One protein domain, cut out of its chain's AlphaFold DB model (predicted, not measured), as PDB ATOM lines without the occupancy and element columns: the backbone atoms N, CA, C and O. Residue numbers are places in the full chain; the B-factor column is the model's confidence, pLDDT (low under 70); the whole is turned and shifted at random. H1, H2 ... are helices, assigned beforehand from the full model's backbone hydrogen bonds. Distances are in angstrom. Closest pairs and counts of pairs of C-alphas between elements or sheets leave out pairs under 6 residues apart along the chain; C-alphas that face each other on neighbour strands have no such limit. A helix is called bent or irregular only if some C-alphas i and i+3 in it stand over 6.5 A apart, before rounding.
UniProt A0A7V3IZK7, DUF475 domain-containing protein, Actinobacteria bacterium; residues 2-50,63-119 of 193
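AT A GLANCE: This is residues 2 to 50 and 63 to 119 of the 193 residues of the protein "DUF475 domain-containing protein" of Actinobacteria bacterium (UniProt A0A7V3IZK7). Two helical hairpins, H1 with H2 and H3 with H4, make a loose, open group in which H2 and H3 come close near the cut, at Ala 46 and Val 66, and spread apart away from it. H1 and H4 lie on the far sides of this pair, and the last residues, 113 to 119, stick out free. The printed part has 106 residues with four named helices, in the order H1, H2, H3, H4, and no named strand; the class is all helix. The whole is loose, with a radius of gyration of the C-alphas of 18.1 A and spans of 43 by 43 by 24 A.

IN THESE COORDINATES: H1 covers residues 2 to 18 and begins at C-alpha 2, at (288.901, 359.988, 218.237); it is 24.3 A long from first to last C-alpha. H2, residues 22 to 48, is the longest helix by residues and measures 38.9 A. H3, residues 63 to 87, begins after the cut at C-alpha 63, at (296.412, 382.849, 224.557), and measures 36.6 A. H4, residues 93 to 117, measures 33.6 A and ends at C-alpha 117, at (314.874, 382.679, 228.880). H4 is neither bent nor irregular, but only just: C-alphas 102 and 105 are 6.3 A apart.

HOW THE PARTS SIT: H1 and H2 form a helical hairpin and touch, H2 with residues 25 to 36 alone. Their closest C-alphas are those of Asp 15 and Arg 25, 6.2 A apart, and they run opposite ways at a shallow tilt of 14 degrees. H2 and H3 are close but not clearly touching, with 1 pair of C-alphas within 8 A, those of Ala 46 and Val 66 at 6.6 A. Their lines stand at a shallow tilt of 25 degrees, opposite ways, and their centres are 17.2 A apart. H3 and H4 form the second helical hairpin and touch; the closest C-alphas are those of Ala 86 and Ile 96, 6.4 A apart. They run opposite ways at a steep tilt of 40 degrees. H1 is apart from H3 and from H4, and H2 is apart from H4. Every O i to N i+4 pair is within hydrogen-bond range in H1, H2 and H3; in H4 18 of 21 are.

THE WHOLE: The C-alphas farthest apart are those of Gly 22 and His 118, 50.8 A. Residues 51 to 62 are not printed, and C-alphas 50 and 63 are 8.3 A apart across this cut, which lies in the link from H2 to H3. The links from H1 to H2 and from H3 to H4 are tight. Residues 113 to 119 stand free, of which 113 to 117 belong to H4. The mean pLDDT of the printed part is 84.2, and it is under 70 at residue 2 and residues 18 to 23.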
ATOM      1  N   GLN A   2     287.981 361.128 218.444       66.62
ATOM      2  CA  GLN A   2     288.901 359.988 218.237       66.62
ATOM      3  C   GLN A   2     289.905 359.693 219.389       66.62
ATOM      4  O   GLN A   2     290.025 358.529 219.765       66.62
ATOM      5  N   PRO A   3     290.581 360.683 220.020       73.75
ATOM      6  CA  PRO A   3     291.579 360.383 221.056       73.75
ATOM      7  C   PRO A   3     290.979 359.878 222.377       73.75
ATOM      8  O   PRO A   3     291.614 359.097 223.075       73.75
ATOM      9  N   VAL A   4     289.745 360.275 222.710       80.00
ATOM     10  CA  VAL A   4     289.069 359.856 223.953       80.00
ATOM     11  C   VAL A   4     288.640 358.394 223.861       80.00
ATOM     12  O   VAL A   4     288.818 357.637 224.809       80.00
ATOM     13  N   ALA A   5     288.127 357.984 222.697       79.06
ATOM     14  CA  ALA A   5     287.765 356.595 222.440       79.06
ATOM     15  C   ALA A   5     288.992 355.673 222.496       79.06
ATOM     16  O   ALA A   5     288.925 354.596 223.083       79.06
ATOM     17  N   LEU A   6     290.124 356.122 221.945       83.62
ATOM     18  CA  LEU A   6     291.377 355.374 221.987       83.62
ATOM     19  C   LEU A   6     291.930 355.275 223.415       83.62
ATOM     20  O   LEU A   6     292.311 354.189 223.835       83.62
ATOM     21  N   ALA A   7     291.899 356.365 224.187       79.75
ATOM     22  CA  ALA A   7     292.290 356.348 225.597       79.75
ATOM     23  C   ALA A   7     291.418 355.391 226.428       79.75
ATOM     24  O   ALA A   7     291.943 354.609 227.217       79.75
ATOM     25  N   GLY A   8     290.099 355.393 226.203       79.69
ATOM     26  CA  GLY A   8     289.179 354.449 226.841       79.69
ATOM     27  C   GLY A   8     289.453 352.995 226.446       79.69
ATOM     28  O   GLY A   8     289.472 352.121 227.307       79.69
ATOM     29  N   ALA A   9     289.731 352.728 225.167       80.75
ATOM     30  CA  ALA A   9     290.077 351.388 224.695       80.75
ATOM     31  C   ALA A   9     291.396 350.881 225.298       80.75
ATOM     32  O   ALA A   9     291.473 349.732 225.724       80.75
ATOM     33  N   VAL A  10     292.416 351.742 225.385       82.19
ATOM     34  CA  VAL A  10     293.692 351.418 226.036       82.19
ATOM     35  C   VAL A  10     293.484 351.141 227.523       82.19
ATOM     36  O   VAL A  10     294.029 350.164 228.024       82.19
ATOM     37  N   LEU A  11     292.661 351.934 228.216       81.56
ATOM     38  CA  LEU A  11     292.356 351.713 229.631       81.56
ATOM     39  C   LEU A  11     291.708 350.342 229.867       81.56
ATOM     40  O   LEU A  11     292.133 349.610 230.755       81.56
ATOM     41  N   LEU A  12     290.718 349.978 229.049       80.94
ATOM     42  CA  LEU A  12     290.060 348.671 229.133       80.94
ATOM     43  C   LEU A  12     291.017 347.517 228.806       80.94
ATOM     44  O   LEU A  12     290.916 346.451 229.402       80.94
ATOM     45  N   LEU A  13     291.955 347.724 227.878       81.56
ATOM     46  CA  LEU A  13     292.970 346.730 227.536       81.56
ATOM     47  C   LEU A  13     293.965 346.538 228.690       81.56
ATOM     48  O   LEU A  13     294.271 345.403 229.044       81.56
ATOM     49  N   VAL A  14     294.421 347.629 229.309       77.44
ATOM     50  CA  VAL A  14     295.298 347.595 230.490       77.44
ATOM     51  C   VAL A  14     294.608 346.889 231.656       77.44
ATOM     52  O   VAL A  14     295.201 345.989 232.244       77.44
ATOM     53  N   ASP A  15     293.346 347.217 231.941       76.25
ATOM     54  CA  ASP A  15     292.558 346.527 232.968       76.25
ATOM     55  C   ASP A  15     292.422 345.022 232.682       76.25
ATOM     56  O   ASP A  15     292.604 344.186 233.566       76.25
ATOM     57  N   ALA A  16     292.159 344.654 231.427       75.75
ATOM     58  CA  ALA A  16     292.003 343.259 231.031       75.75
ATOM     59  C   ALA A  16     293.289 342.427 231.166       75.75
ATOM     60  O   ALA A  16     293.189 341.225 231.393       75.75
ATOM     61  N   GLN A  17     294.465 343.039 230.996       76.19
ATOM     62  CA  GLN A  17     295.754 342.338 230.951       76.19
ATOM     63  C   GLN A  17     296.548 342.409 232.265       76.19
ATOM     64  O   GLN A  17     297.350 341.516 232.521       76.19
ATOM     65  N   LEU A  18     296.366 343.458 233.080       69.12
ATOM     66  CA  LEU A  18     297.178 343.691 234.285       69.12
ATOM     67  C   LEU A  18     296.409 343.515 235.605       69.12
ATOM     68  O   LEU A  18     297.039 343.317 236.643       69.12
ATOM     69  N   ALA A  19     295.074 343.563 235.610       65.88
ATOM     70  CA  ALA A  19     294.280 343.468 236.835       65.88
ATOM     71  C   ALA A  19     293.627 342.080 236.997       65.88
ATOM     72  O   ALA A  19     292.426 341.893 236.801       65.88
ATOM     73  N   ASP A  20     294.448 341.097 237.383       62.97
ATOM     74  CA  ASP A  20     294.040 339.694 237.599       62.97
ATOM     75  C   ASP A  20     293.224 339.491 238.902       62.97
ATOM     76  O   ASP A  20     292.460 338.535 239.033       62.97
ATOM     77  N   SER A  21     293.341 340.418 239.863       62.25
ATOM     78  CA  SER A  21     292.626 340.404 241.150       62.25
ATOM     79  C   SER A  21     291.522 341.464 241.174       62.25
ATOM     80  O   SER A  21     291.764 342.614 240.809       62.25
ATOM     81  N   GLY A  22     290.320 341.112 241.652       63.06
ATOM     82  CA  GLY A  22     289.146 342.002 241.643       63.06
ATOM     83  C   GLY A  22     289.346 343.369 242.320       63.06
ATOM     84  O   GLY A  22     288.742 344.346 241.886       63.06
ATOM     85  N   ASP A  23     290.230 343.451 243.319       69.12
ATOM     86  CA  ASP A  23     290.536 344.692 244.049       69.12
ATOM     87  C   ASP A  23     291.397 345.669 243.216       69.12
ATOM     88  O   ASP A  23     291.046 346.836 243.040       69.12
ATOM     89  N   ASN A  24     292.454 345.166 242.563       71.94
ATOM     90  CA  ASN A  24     293.308 345.968 241.672       71.94
ATOM     91  C   ASN A  24     292.534 346.492 240.453       71.94
ATOM     92  O   ASN A  24     292.802 347.585 239.958       71.94
ATOM     93  N   ARG A  25     291.541 345.727 239.993       75.50
ATOM     94  CA  ARG A  25     290.694 346.061 238.841       75.50
ATOM     95  C   ARG A  25     289.865 347.316 239.087       75.50
ATOM     96  O   ARG A  25     289.877 348.260 238.301       75.50
ATOM     97  N   ALA A  26     289.203 347.372 240.243       80.69
ATOM     98  CA  ALA A  26     288.462 348.558 240.650       80.69
ATOM     99  C   ALA A  26     289.389 349.776 240.789       80.69
ATOM    100  O   ALA A  26     289.032 350.874 240.357       80.69
ATOM    101  N   GLN A  27     290.594 349.593 241.331       81.50
ATOM    102  CA  GLN A  27     291.548 350.684 241.520       81.50
ATOM    103  C   GLN A  27     292.067 351.254 240.188       81.50
ATOM    104  O   GLN A  27     292.079 352.472 240.008       81.50
ATOM    105  N   VAL A  28     292.414 350.401 239.219       83.38
ATOM    106  CA  VAL A  28     292.872 350.828 237.883       83.38
ATOM    107  C   VAL A  28     291.751 351.528 237.115       83.38
ATOM    108  O   VAL A  28     291.969 352.604 236.552       83.38
ATOM    109  N   LEU A  29     290.534 350.974 237.129       84.38
ATOM    110  CA  LEU A  29     289.384 351.576 236.453       84.38
ATOM    111  C   LEU A  29     288.987 352.914 237.076       84.38
ATOM    112  O   LEU A  29     288.744 353.874 236.348       84.38
ATOM    113  N   THR A  30     288.943 353.009 238.407       86.31
ATOM    114  CA  THR A  30     288.610 354.273 239.080       86.31
ATOM    115  C   THR A  30     289.672 355.339 238.823       86.31
ATOM    116  O   THR A  30     289.313 356.443 238.414       86.31
ATOM    117  N   ALA A  31     290.962 355.014 238.954       87.06
ATOM    118  CA  ALA A  31     292.048 355.940 238.638       87.06
ATOM    119  C   ALA A  31     292.022 356.379 237.162       87.06
ATOM    120  O   ALA A  31     292.136 357.569 236.861       87.06
ATOM    121  N   GLY A  32     291.796 355.442 236.238       86.44
ATOM    122  CA  GLY A  32     291.694 355.723 234.807       86.44
ATOM    123  C   GLY A  32     290.502 356.608 234.445       86.44
ATOM    124  O   GLY A  32     290.647 357.542 233.656       86.44
ATOM    125  N   VAL A  33     289.335 356.374 235.052       89.50
ATOM    126  CA  VAL A  33     288.147 357.222 234.865       89.50
ATOM    127  C   VAL A  33     288.386 358.619 235.428       89.50
ATOM    128  O   VAL A  33     288.088 359.594 234.741       89.50
ATOM    129  N   VAL A  34     288.970 358.746 236.623       91.19
ATOM    130  CA  VAL A  34     289.323 360.053 237.205       91.19
ATOM    131  C   VAL A  34     290.285 360.813 236.286       91.19
ATOM    132  O   VAL A  34     290.049 361.985 235.994       91.19
ATOM    133  N   GLY A  35     291.311 360.142 235.753       86.69
ATOM    134  CA  GLY A  35     292.235 360.727 234.777       86.69
ATOM    135  C   GLY A  35     291.542 361.170 233.483       86.69
ATOM    136  O   GLY A  35     291.785 362.275 232.995       86.69
ATOM    137  N   LEU A  36     290.624 360.357 232.951       88.50
ATOM    138  CA  LEU A  36     289.838 360.696 231.761       88.50
ATOM    139  C   LEU A  36     288.943 361.919 232.003       88.50
ATOM    140  O   LEU A  36     288.866 362.809 231.155       88.50
ATOM    141  N   VAL A  37     288.289 361.986 233.163       90.25
ATOM    142  CA  VAL A  37     287.466 363.133 233.570       90.25
ATOM    143  C   VAL A  37     288.327 364.391 233.684       90.25
ATOM    144  O   VAL A  37     287.968 365.414 233.102       90.25
ATOM    145  N   ALA A  38     289.485 364.318 234.344       87.50
ATOM    146  CA  ALA A  38     290.417 365.440 234.451       87.50
ATOM    147  C   ALA A  38     290.870 365.939 233.065       87.50
ATOM    148  O   ALA A  38     290.816 367.140 232.792       87.50
ATOM    149  N   TYR A  39     291.219 365.025 232.153       86.00
ATOM    150  CA  TYR A  39     291.553 365.360 230.765       86.00
ATOM    151  C   TYR A  39     290.407 366.094 230.053       86.00
ATOM    152  O   TYR A  39     290.632 367.116 229.401       86.00
ATOM    153  N   LEU A  40     289.169 365.609 230.187       88.69
ATOM    154  CA  LEU A  40     287.996 366.234 229.572       88.69
ATOM    155  C   LEU A  40     287.726 367.631 230.140       88.69
ATOM    156  O   LEU A  40     287.409 368.543 229.374       88.69
ATOM    157  N   VAL A  41     287.889 367.827 231.449       88.00
ATOM    158  CA  VAL A  41     287.749 369.138 232.101       88.00
ATOM    159  C   VAL A  41     288.787 370.118 231.555       88.00
ATOM    160  O   VAL A  41     288.413 371.182 231.064       88.00
ATOM    161  N   VAL A  42     290.069 369.745 231.531       83.94
ATOM    162  CA  VAL A  42     291.140 370.616 231.014       83.94
ATOM    163  C   VAL A  42     290.922 370.935 229.534       83.94
ATOM    164  O   VAL A  42     290.988 372.095 229.124       83.94
ATOM    165  N   ASN A  43     290.594 369.926 228.724       83.81
ATOM    166  CA  ASN A  43     290.371 370.105 227.293       83.81
ATOM    167  C   ASN A  43     289.112 370.940 226.990       83.81
ATOM    168  O   ASN A  43     289.113 371.738 226.051       83.81
ATOM    169  N   SER A  44     288.043 370.791 227.776       86.00
ATOM    170  CA  SER A  44     286.828 371.602 227.620       86.00
ATOM    171  C   SER A  44     287.071 373.067 227.985       86.00
ATOM    172  O   SER A  44     286.664 373.950 227.229       86.00
ATOM    173  N   LEU A  45     287.814 373.335 229.063       84.38
ATOM    174  CA  LEU A  45     288.201 374.687 229.460       84.38
ATOM    175  C   LEU A  45     289.109 375.340 228.409       84.38
ATOM    176  O   LEU A  45     288.852 376.466 227.984       84.38
ATOM    177  N   ALA A  46     290.110 374.614 227.906       80.81
ATOM    178  CA  ALA A  46     290.961 375.082 226.813       80.81
ATOM    179  C   ALA A  46     290.152 375.384 225.537       80.81
ATOM    180  O   ALA A  46     290.431 376.361 224.842       80.81
ATOM    181  N   GLY A  47     289.129 374.576 225.238       81.19
ATOM    182  CA  GLY A  47     288.191 374.806 224.139       81.19
ATOM    183  C   GLY A  47     287.324 376.053 224.333       81.19
ATOM    184  O   GLY A  47     287.185 376.840 223.400       81.19
ATOM    185  N   ALA A  48     286.796 376.275 225.540       82.19
ATOM    186  CA  ALA A  48     285.979 377.444 225.886       82.19
ATOM    187  C   ALA A  48     286.760 378.768 225.808       82.19
ATOM    188  O   ALA A  48     286.191 379.826 225.540       82.19
ATOM    189  N   LEU A  49     288.080 378.710 226.002       78.44
ATOM    190  CA  LEU A  49     288.982 379.854 225.876       78.44
ATOM    191  C   LEU A  49     289.374 380.163 224.419       78.44
ATOM    192  O   LEU A  49     290.029 381.180 224.168       78.44
ATOM    193  N   ARG A  50     288.955 379.350 223.436       72.88
ATOM    194  CA  ARG A  50     289.175 379.650 222.012       72.88
ATOM    195  C   ARG A  50     288.163 380.696 221.523       72.88
ATOM    196  O   ARG A  50     286.961 380.519 221.695       72.88
ATOM    197  N   ALA A  63     295.234 383.669 224.830       81.88
ATOM    198  CA  ALA A  63     296.412 382.849 224.557       81.88
ATOM    199  C   ALA A  63     297.382 382.858 225.750       81.88
ATOM    200  O   ALA A  63     297.812 381.795 226.189       81.88
ATOM    201  N   GLY A  64     297.640 384.034 226.335       85.19
ATOM    202  CA  GLY A  64     298.436 384.158 227.559       85.19
ATOM    203  C   GLY A  64     297.825 383.415 228.749       85.19
ATOM    204  O   GLY A  64     298.541 382.716 229.457       85.19
ATOM    205  N   LEU A  65     296.500 383.488 228.933       85.62
ATOM    206  CA  LEU A  65     295.790 382.754 229.987       85.62
ATOM    207  C   LEU A  65     295.903 381.229 229.824       85.62
ATOM    208  O   LEU A  65     296.124 380.531 230.807       85.62
ATOM    209  N   VAL A  66     295.760 380.703 228.601       85.38
ATOM    210  CA  VAL A  66     295.893 379.259 228.329       85.38
ATOM    211  C   VAL A  66     297.317 378.784 228.611       85.38
ATOM    212  O   VAL A  66     297.491 377.745 229.239       85.38
ATOM    213  N   VAL A  67     298.329 379.551 228.195       85.31
ATOM    214  CA  VAL A  67     299.736 379.239 228.487       85.31
ATOM    215  C   VAL A  67     300.017 379.321 229.990       85.31
ATOM    216  O   VAL A  67     300.678 378.438 230.524       85.31
ATOM    217  N   PHE A  68     299.479 380.323 230.689       87.25
ATOM    218  CA  PHE A  68     299.591 380.432 232.144       87.25
ATOM    219  C   PHE A  68     298.986 379.214 232.847       87.25
ATOM    220  O   PHE A  68     299.666 378.566 233.635       87.25
ATOM    221  N   LEU A  69     297.743 378.857 232.512       86.12
ATOM    222  CA  LEU A  69     297.065 377.702 233.096       86.12
ATOM    223  C   LEU A  69     297.812 376.396 232.791       86.12
ATOM    224  O   LEU A  69     297.903 375.529 233.655       86.12
ATOM    225  N   TYR A  70     298.363 376.260 231.581       85.94
ATOM    226  CA  TYR A  70     299.183 375.114 231.196       85.94
ATOM    227  C   TYR A  70     300.441 374.995 232.066       85.94
ATOM    228  O   TYR A  70     300.691 373.927 232.619       85.94
ATOM    229  N   LEU A  71     301.196 376.084 232.239       86.06
ATOM    230  CA  LEU A  71     302.409 376.090 233.062       86.06
ATOM    231  C   LEU A  71     302.107 375.863 234.549       86.06
ATOM    232  O   LEU A  71     302.801 375.080 235.189       86.06
ATOM    233  N   GLU A  72     301.051 376.480 235.081       87.31
ATOM    234  CA  GLU A  72     300.633 376.299 236.477       87.31
ATOM    235  C   GLU A  72     300.153 374.865 236.742       87.31
ATOM    236  O   GLU A  72     300.434 374.292 237.787       87.31
ATOM    237  N   THR A  73     299.469 374.239 235.775       86.88
ATOM    238  CA  THR A  73     299.052 372.832 235.891       86.88
ATOM    239  C   THR A  73     300.259 371.895 235.901       86.88
ATOM    240  O   THR A  73     300.259 370.918 236.647       86.88
ATOM    241  N   LEU A  74     301.297 372.181 235.103       85.00
ATOM    242  CA  LEU A  74     302.548 371.420 235.138       85.00
ATOM    243  C   LEU A  74     303.258 371.567 236.491       85.00
ATOM    244  O   LEU A  74     303.650 370.562 237.077       85.00
ATOM    245  N   ASP A  75     303.379 372.794 237.007       87.12
ATOM    246  CA  ASP A  75     303.983 373.066 238.321       87.12
ATOM    247  C   ASP A  75     303.172 372.422 239.468       87.12
ATOM    248  O   ASP A  75     303.722 371.810 240.388       87.12
ATOM    249  N   GLY A  76     301.841 372.449 239.362       86.69
ATOM    250  CA  GLY A  76     300.910 371.774 240.265       86.69
ATOM    251  C   GLY A  76     301.046 370.248 240.251       86.69
ATOM    252  O   GLY A  76     301.053 369.616 241.305       86.69
ATOM    253  N   ALA A  77     301.203 369.637 239.075       86.88
ATOM    254  CA  ALA A  77     301.416 368.196 238.959       86.88
ATOM    255  C   ALA A  77     302.759 367.767 239.575       86.88
ATOM    256  O   ALA A  77     302.805 366.777 240.306       86.88
ATOM    257  N   PHE A  78     303.832 368.534 239.342       82.44
ATOM    258  CA  PHE A  78     305.143 368.254 239.936       82.44
ATOM    259  C   PHE A  78     305.165 368.458 241.454       82.44
ATOM    260  O   PHE A  78     305.806 367.684 242.166       82.44
ATOM    261  N   SER A  79     304.454 369.460 241.975       84.44
ATOM    262  CA  SER A  79     304.344 369.668 243.424       84.44
ATOM    263  C   SER A  79     303.473 368.612 244.115       84.44
ATOM    264  O   SER A  79     303.810 368.198 245.225       84.44
ATOM    265  N   LEU A  80     302.416 368.109 243.464       87.56
ATOM    266  CA  LEU A  80     301.595 366.999 243.971       87.56
ATOM    267  C   LEU A  80     302.398 365.689 244.077       87.56
ATOM    268  O   LEU A  80     302.338 365.003 245.102       87.56
ATOM    269  N   ASP A  81     303.165 365.359 243.036       86.38
ATOM    270  CA  ASP A  81     304.044 364.182 243.024       86.38
ATOM    271  C   ASP A  81     305.143 364.309 244.093       86.38
ATOM    272  O   ASP A  81     305.397 363.391 244.875       86.38
ATOM    273  N   GLY A  82     305.703 365.516 244.233       87.38
ATOM    274  CA  GLY A  82     306.697 365.832 245.252       87.38
ATOM    275  C   GLY A  82     306.205 365.639 246.692       87.38
ATOM    276  O   GLY A  82     306.942 365.097 247.513       87.38
ATOM    277  N   VAL A  83     304.962 366.021 247.013       89.88
ATOM    278  CA  VAL A  83     304.371 365.802 248.350       89.88
ATOM    279  C   VAL A  83     304.210 364.312 248.650       89.88
ATOM    280  O   VAL A  83     304.538 363.874 249.753       89.88
ATOM    281  N   THR A  84     303.771 363.524 247.667       87.88
ATOM    282  CA  THR A  84     303.636 362.066 247.812       87.88
ATOM    283  C   THR A  84     304.993 361.416 248.096       87.88
ATOM    284  O   THR A  84     305.106 360.610 249.017       87.88
ATOM    285  N   GLY A  85     306.046 361.835 247.387       86.69
ATOM    286  CA  GLY A  85     307.417 361.385 247.647       86.69
ATOM    287  C   GLY A  85     307.973 361.847 249.001       86.69
ATOM    288  O   GLY A  85     308.666 361.091 249.678       86.69
ATOM    289  N   ALA A  86     307.650 363.063 249.450       90.88
ATOM    290  CA  ALA A  86     308.118 363.567 250.741       90.88
ATOM    291  C   ALA A  86     307.502 362.825 251.937       90.88
ATOM    292  O   ALA A  86     308.190 362.631 252.942       90.88
ATOM    293  N   PHE A  87     306.262 362.340 251.811       90.00
ATOM    294  CA  PHE A  87     305.636 361.484 252.825       90.00
ATOM    295  C   PHE A  87     306.345 360.137 253.017       90.00
ATOM    296  O   PHE A  87     306.244 359.557 254.098       90.00
ATOM    297  N   ALA A  88     307.110 359.661 252.029       88.81
ATOM    298  CA  ALA A  88     307.957 358.480 252.199       88.81
ATOM    299  C   ALA A  88     309.144 358.738 253.149       88.81
ATOM    300  O   ALA A  88     309.708 357.798 253.707       88.81
ATOM    301  N   ILE A  89     309.521 360.009 253.345       89.69
ATOM    302  CA  ILE A  89     310.652 360.422 254.185       89.69
ATOM    303  C   ILE A  89     310.171 360.895 255.559       89.69
ATOM    304  O   ILE A  89     310.757 360.515 256.573       89.69
ATOM    305  N   THR A  90     309.137 361.742 255.617       93.69
ATOM    306  CA  THR A  90     308.638 362.299 256.882       93.69
ATOM    307  C   THR A  90     307.122 362.504 256.865       93.69
ATOM    308  O   THR A  90     306.582 362.921 255.843       93.69
ATOM    309  N   PRO A  91     306.414 362.281 257.988       93.81
ATOM    310  CA  PRO A  91     304.984 362.560 258.091       93.81
ATOM    311  C   PRO A  91     304.664 364.007 258.502       93.81
ATOM    312  O   PRO A  91     303.492 364.368 258.555       93.81
ATOM    313  N   ASP A  92     305.667 364.828 258.838       96.06
ATOM    314  CA  ASP A  92     305.455 366.192 259.336       96.06
ATOM    315  C   ASP A  92     305.062 367.162 258.198       96.06
ATOM    316  O   ASP A  92     305.908 367.511 257.363       96.06
ATOM    317  N   PRO A  93     303.806 367.657 258.165       91.25
ATOM    318  CA  PRO A  93     303.332 368.534 257.099       91.25
ATOM    319  C   PRO A  93     304.038 369.894 257.084       91.25
ATOM    320  O   PRO A  93     304.091 370.539 256.036       91.25
ATOM    321  N   ILE A  94     304.608 370.339 258.209       94.69
ATOM    322  CA  ILE A  94     305.352 371.599 258.283       94.69
ATOM    323  C   ILE A  94     306.665 371.451 257.518       94.69
ATOM    324  O   ILE A  94     306.986 372.295 256.684       94.69
ATOM    325  N   ILE A  95     307.399 370.358 257.739       94.19
ATOM    326  CA  ILE A  95     308.671 370.096 257.047       94.19
ATOM    327  C   ILE A  95     308.440 369.931 255.542       94.19
ATOM    328  O   ILE A  95     309.177 370.512 254.744       94.19
ATOM    329  N   ILE A  96     307.386 369.208 255.147       93.38
ATOM    330  CA  ILE A  96     306.993 369.053 253.738       93.38
ATOM    331  C   ILE A  96     306.658 370.417 253.125       93.38
ATOM    332  O   ILE A  96     307.183 370.757 252.067       93.38
ATOM    333  N   GLY A  97     305.832 371.224 253.796       92.00
ATOM    334  CA  GLY A  97     305.436 372.549 253.316       92.00
ATOM    335  C   GLY A  97     306.617 373.516 253.174       92.00
ATOM    336  O   GLY A  97     306.711 374.231 252.177       92.00
ATOM    337  N   LEU A  98     307.556 373.510 254.124       93.75
ATOM    338  CA  LEU A  98     308.787 374.305 254.042       93.75
ATOM    339  C   LEU A  98     309.693 373.821 252.896       93.75
ATOM    340  O   LEU A  98     310.197 374.628 252.114       93.75
ATOM    341  N   GLY A  99     309.889 372.506 252.781       91.94
ATOM    342  CA  GLY A  99     310.777 371.899 251.794       91.94
ATOM    343  C   GLY A  99     310.262 372.036 250.363       91.94
ATOM    344  O   GLY A  99     310.961 372.578 249.514       91.94
ATOM    345  N   LEU A 100     309.038 371.584 250.091       90.25
ATOM    346  CA  LEU A 100     308.432 371.623 248.758       90.25
ATOM    347  C   LEU A 100     307.837 372.982 248.407       90.25
ATOM    348  O   LEU A 100     307.987 373.418 247.275       90.25
ATOM    349  N   GLY A 101     307.176 373.662 249.344       85.75
ATOM    350  CA  GLY A 101     306.473 374.916 249.064       85.75
ATOM    351  C   GLY A 101     307.397 376.133 249.029       85.75
ATOM    352  O   GLY A 101     307.424 376.865 248.044       85.75
ATOM    353  N   LEU A 102     308.169 376.364 250.095       85.75
ATOM    354  CA  LEU A 102     309.025 377.555 250.182       85.75
ATOM    355  C   LEU A 102     310.305 377.425 249.357       85.75
ATOM    356  O   LEU A 102     310.672 378.360 248.648       85.75
ATOM    357  N   VAL A 103     310.988 376.283 249.448       89.88
ATOM    358  CA  VAL A 103     312.272 376.082 248.759       89.88
ATOM    359  C   VAL A 103     312.067 375.410 247.403       89.88
ATOM    360  O   VAL A 103     312.537 375.920 246.386       89.88
ATOM    361  N   GLY A 104     311.342 374.293 247.375       88.81
ATOM    362  CA  GLY A 104     311.163 373.452 246.194       88.81
ATOM    363  C   GLY A 104     310.471 374.172 245.042       88.81
ATOM    364  O   GLY A 104     311.030 374.239 243.950       88.81
ATOM    365  N   ALA A 105     309.306 374.775 245.283       87.25
ATOM    366  CA  ALA A 105     308.525 375.451 244.252       87.25
ATOM    367  C   ALA A 105     309.279 376.659 243.681       87.25
ATOM    368  O   ALA A 105     309.329 376.845 242.467       87.25
ATOM    369  N   VAL A 106     309.950 377.445 244.531       88.50
ATOM    370  CA  VAL A 106     310.788 378.564 244.071       88.50
ATOM    371  C   VAL A 106     311.971 378.056 243.243       88.50
ATOM    372  O   VAL A 106     312.273 378.635 242.199       88.50
ATOM    373  N   PHE A 107     312.617 376.962 243.654       90.00
ATOM    374  CA  PHE A 107     313.745 376.375 242.933       90.00
ATOM    375  C   PHE A 107     313.335 375.826 241.560       90.00
ATOM    376  O   PHE A 107     313.907 376.240 240.548       90.00
ATOM    377  N   VAL A 108     312.308 374.973 241.497       88.62
ATOM    378  CA  VAL A 108     311.790 374.398 240.242       88.62
ATOM    379  C   VAL A 108     311.324 375.508 239.300       88.62
ATOM    380  O   VAL A 108     311.727 375.535 238.135       88.62
ATOM    381  N   ARG A 109     310.580 376.496 239.814       89.00
ATOM    382  CA  ARG A 109     310.141 377.660 239.035       89.00
ATOM    383  C   ARG A 109     311.304 378.511 238.533       89.00
ATOM    384  O   ARG A 109     311.269 379.007 237.410       89.00
ATOM    385  N   SER A 110     312.343 378.708 239.340       89.94
ATOM    386  CA  SER A 110     313.518 379.475 238.912       89.94
ATOM    387  C   SER A 110     314.274 378.770 237.783       89.94
ATOM    388  O   SER A 110     314.685 379.425 236.826       89.94
ATOM    389  N   ILE A 111     314.374 377.436 237.841       88.38
ATOM    390  CA  ILE A 111     314.995 376.615 236.801       88.38
ATOM    391  C   ILE A 111     314.200 376.700 235.501       88.38
ATOM    392  O   ILE A 111     314.792 376.957 234.453       88.38
ATOM    393  N   THR A 112     312.876 376.533 235.543       87.12
ATOM    394  CA  THR A 112     312.042 376.594 234.332       87.12
ATOM    395  C   THR A 112     312.106 377.971 233.676       87.12
ATOM    396  O   THR A 112     312.323 378.060 232.469       87.12
ATOM    397  N   VAL A 113     312.029 379.056 234.455       86.19
ATOM    398  CA  VAL A 113     312.179 380.423 233.931       86.19
ATOM    399  C   VAL A 113     313.575 380.655 233.341       86.19
ATOM    400  O   VAL A 113     313.686 381.274 232.283       86.19
ATOM    401  N   TYR A 114     314.634 380.153 233.983       87.69
ATOM    402  CA  TYR A 114     316.004 380.248 233.473       87.69
ATOM    403  C   TYR A 114     316.176 379.497 232.144       87.69
ATOM    404  O   TYR A 114     316.690 380.067 231.182       87.69
ATOM    405  N   LEU A 115     315.701 378.247 232.061       82.88
ATOM    406  CA  LEU A 115     315.768 377.418 230.851       82.88
ATOM    407  C   LEU A 115     315.015 378.069 229.678       82.88
ATOM    408  O   LEU A 115     315.527 378.066 228.561       82.88
ATOM    409  N   VAL A 116     313.834 378.646 229.936       83.62
ATOM    410  CA  VAL A 116     313.001 379.310 228.915       83.62
ATOM    411  C   VAL A 116     313.632 380.608 228.414       83.62
ATOM    412  O   VAL A 116     313.541 380.907 227.232       83.62
ATOM    413  N   ARG A 117     314.271 381.396 229.284       84.81
ATOM    414  CA  ARG A 117     314.874 382.679 228.880       84.81
ATOM    415  C   ARG A 117     316.184 382.541 228.112       84.81
ATOM    416  O   ARG A 117     316.580 383.491 227.449       84.81
ATOM    417  N   HIS A 118     316.883 381.421 228.266       79.69
ATOM    418  CA  HIS A 118     318.230 381.236 227.726       79.69
ATOM    419  C   HIS A 118     318.312 380.206 226.592       79.69
ATOM    420  O   HIS A 118     319.424 379.792 226.257       79.69
ATOM    421  N   ASP A 119     317.168 379.769 226.043       75.81
ATOM    422  CA  ASP A 119     317.055 378.802 224.933       75.81
ATOM    423  C   ASP A 119     318.029 377.618 225.058       75.81
ATOM    424  O   ASP A 119     318.612 377.100 224.103       75.81
TER     425      ASP A 119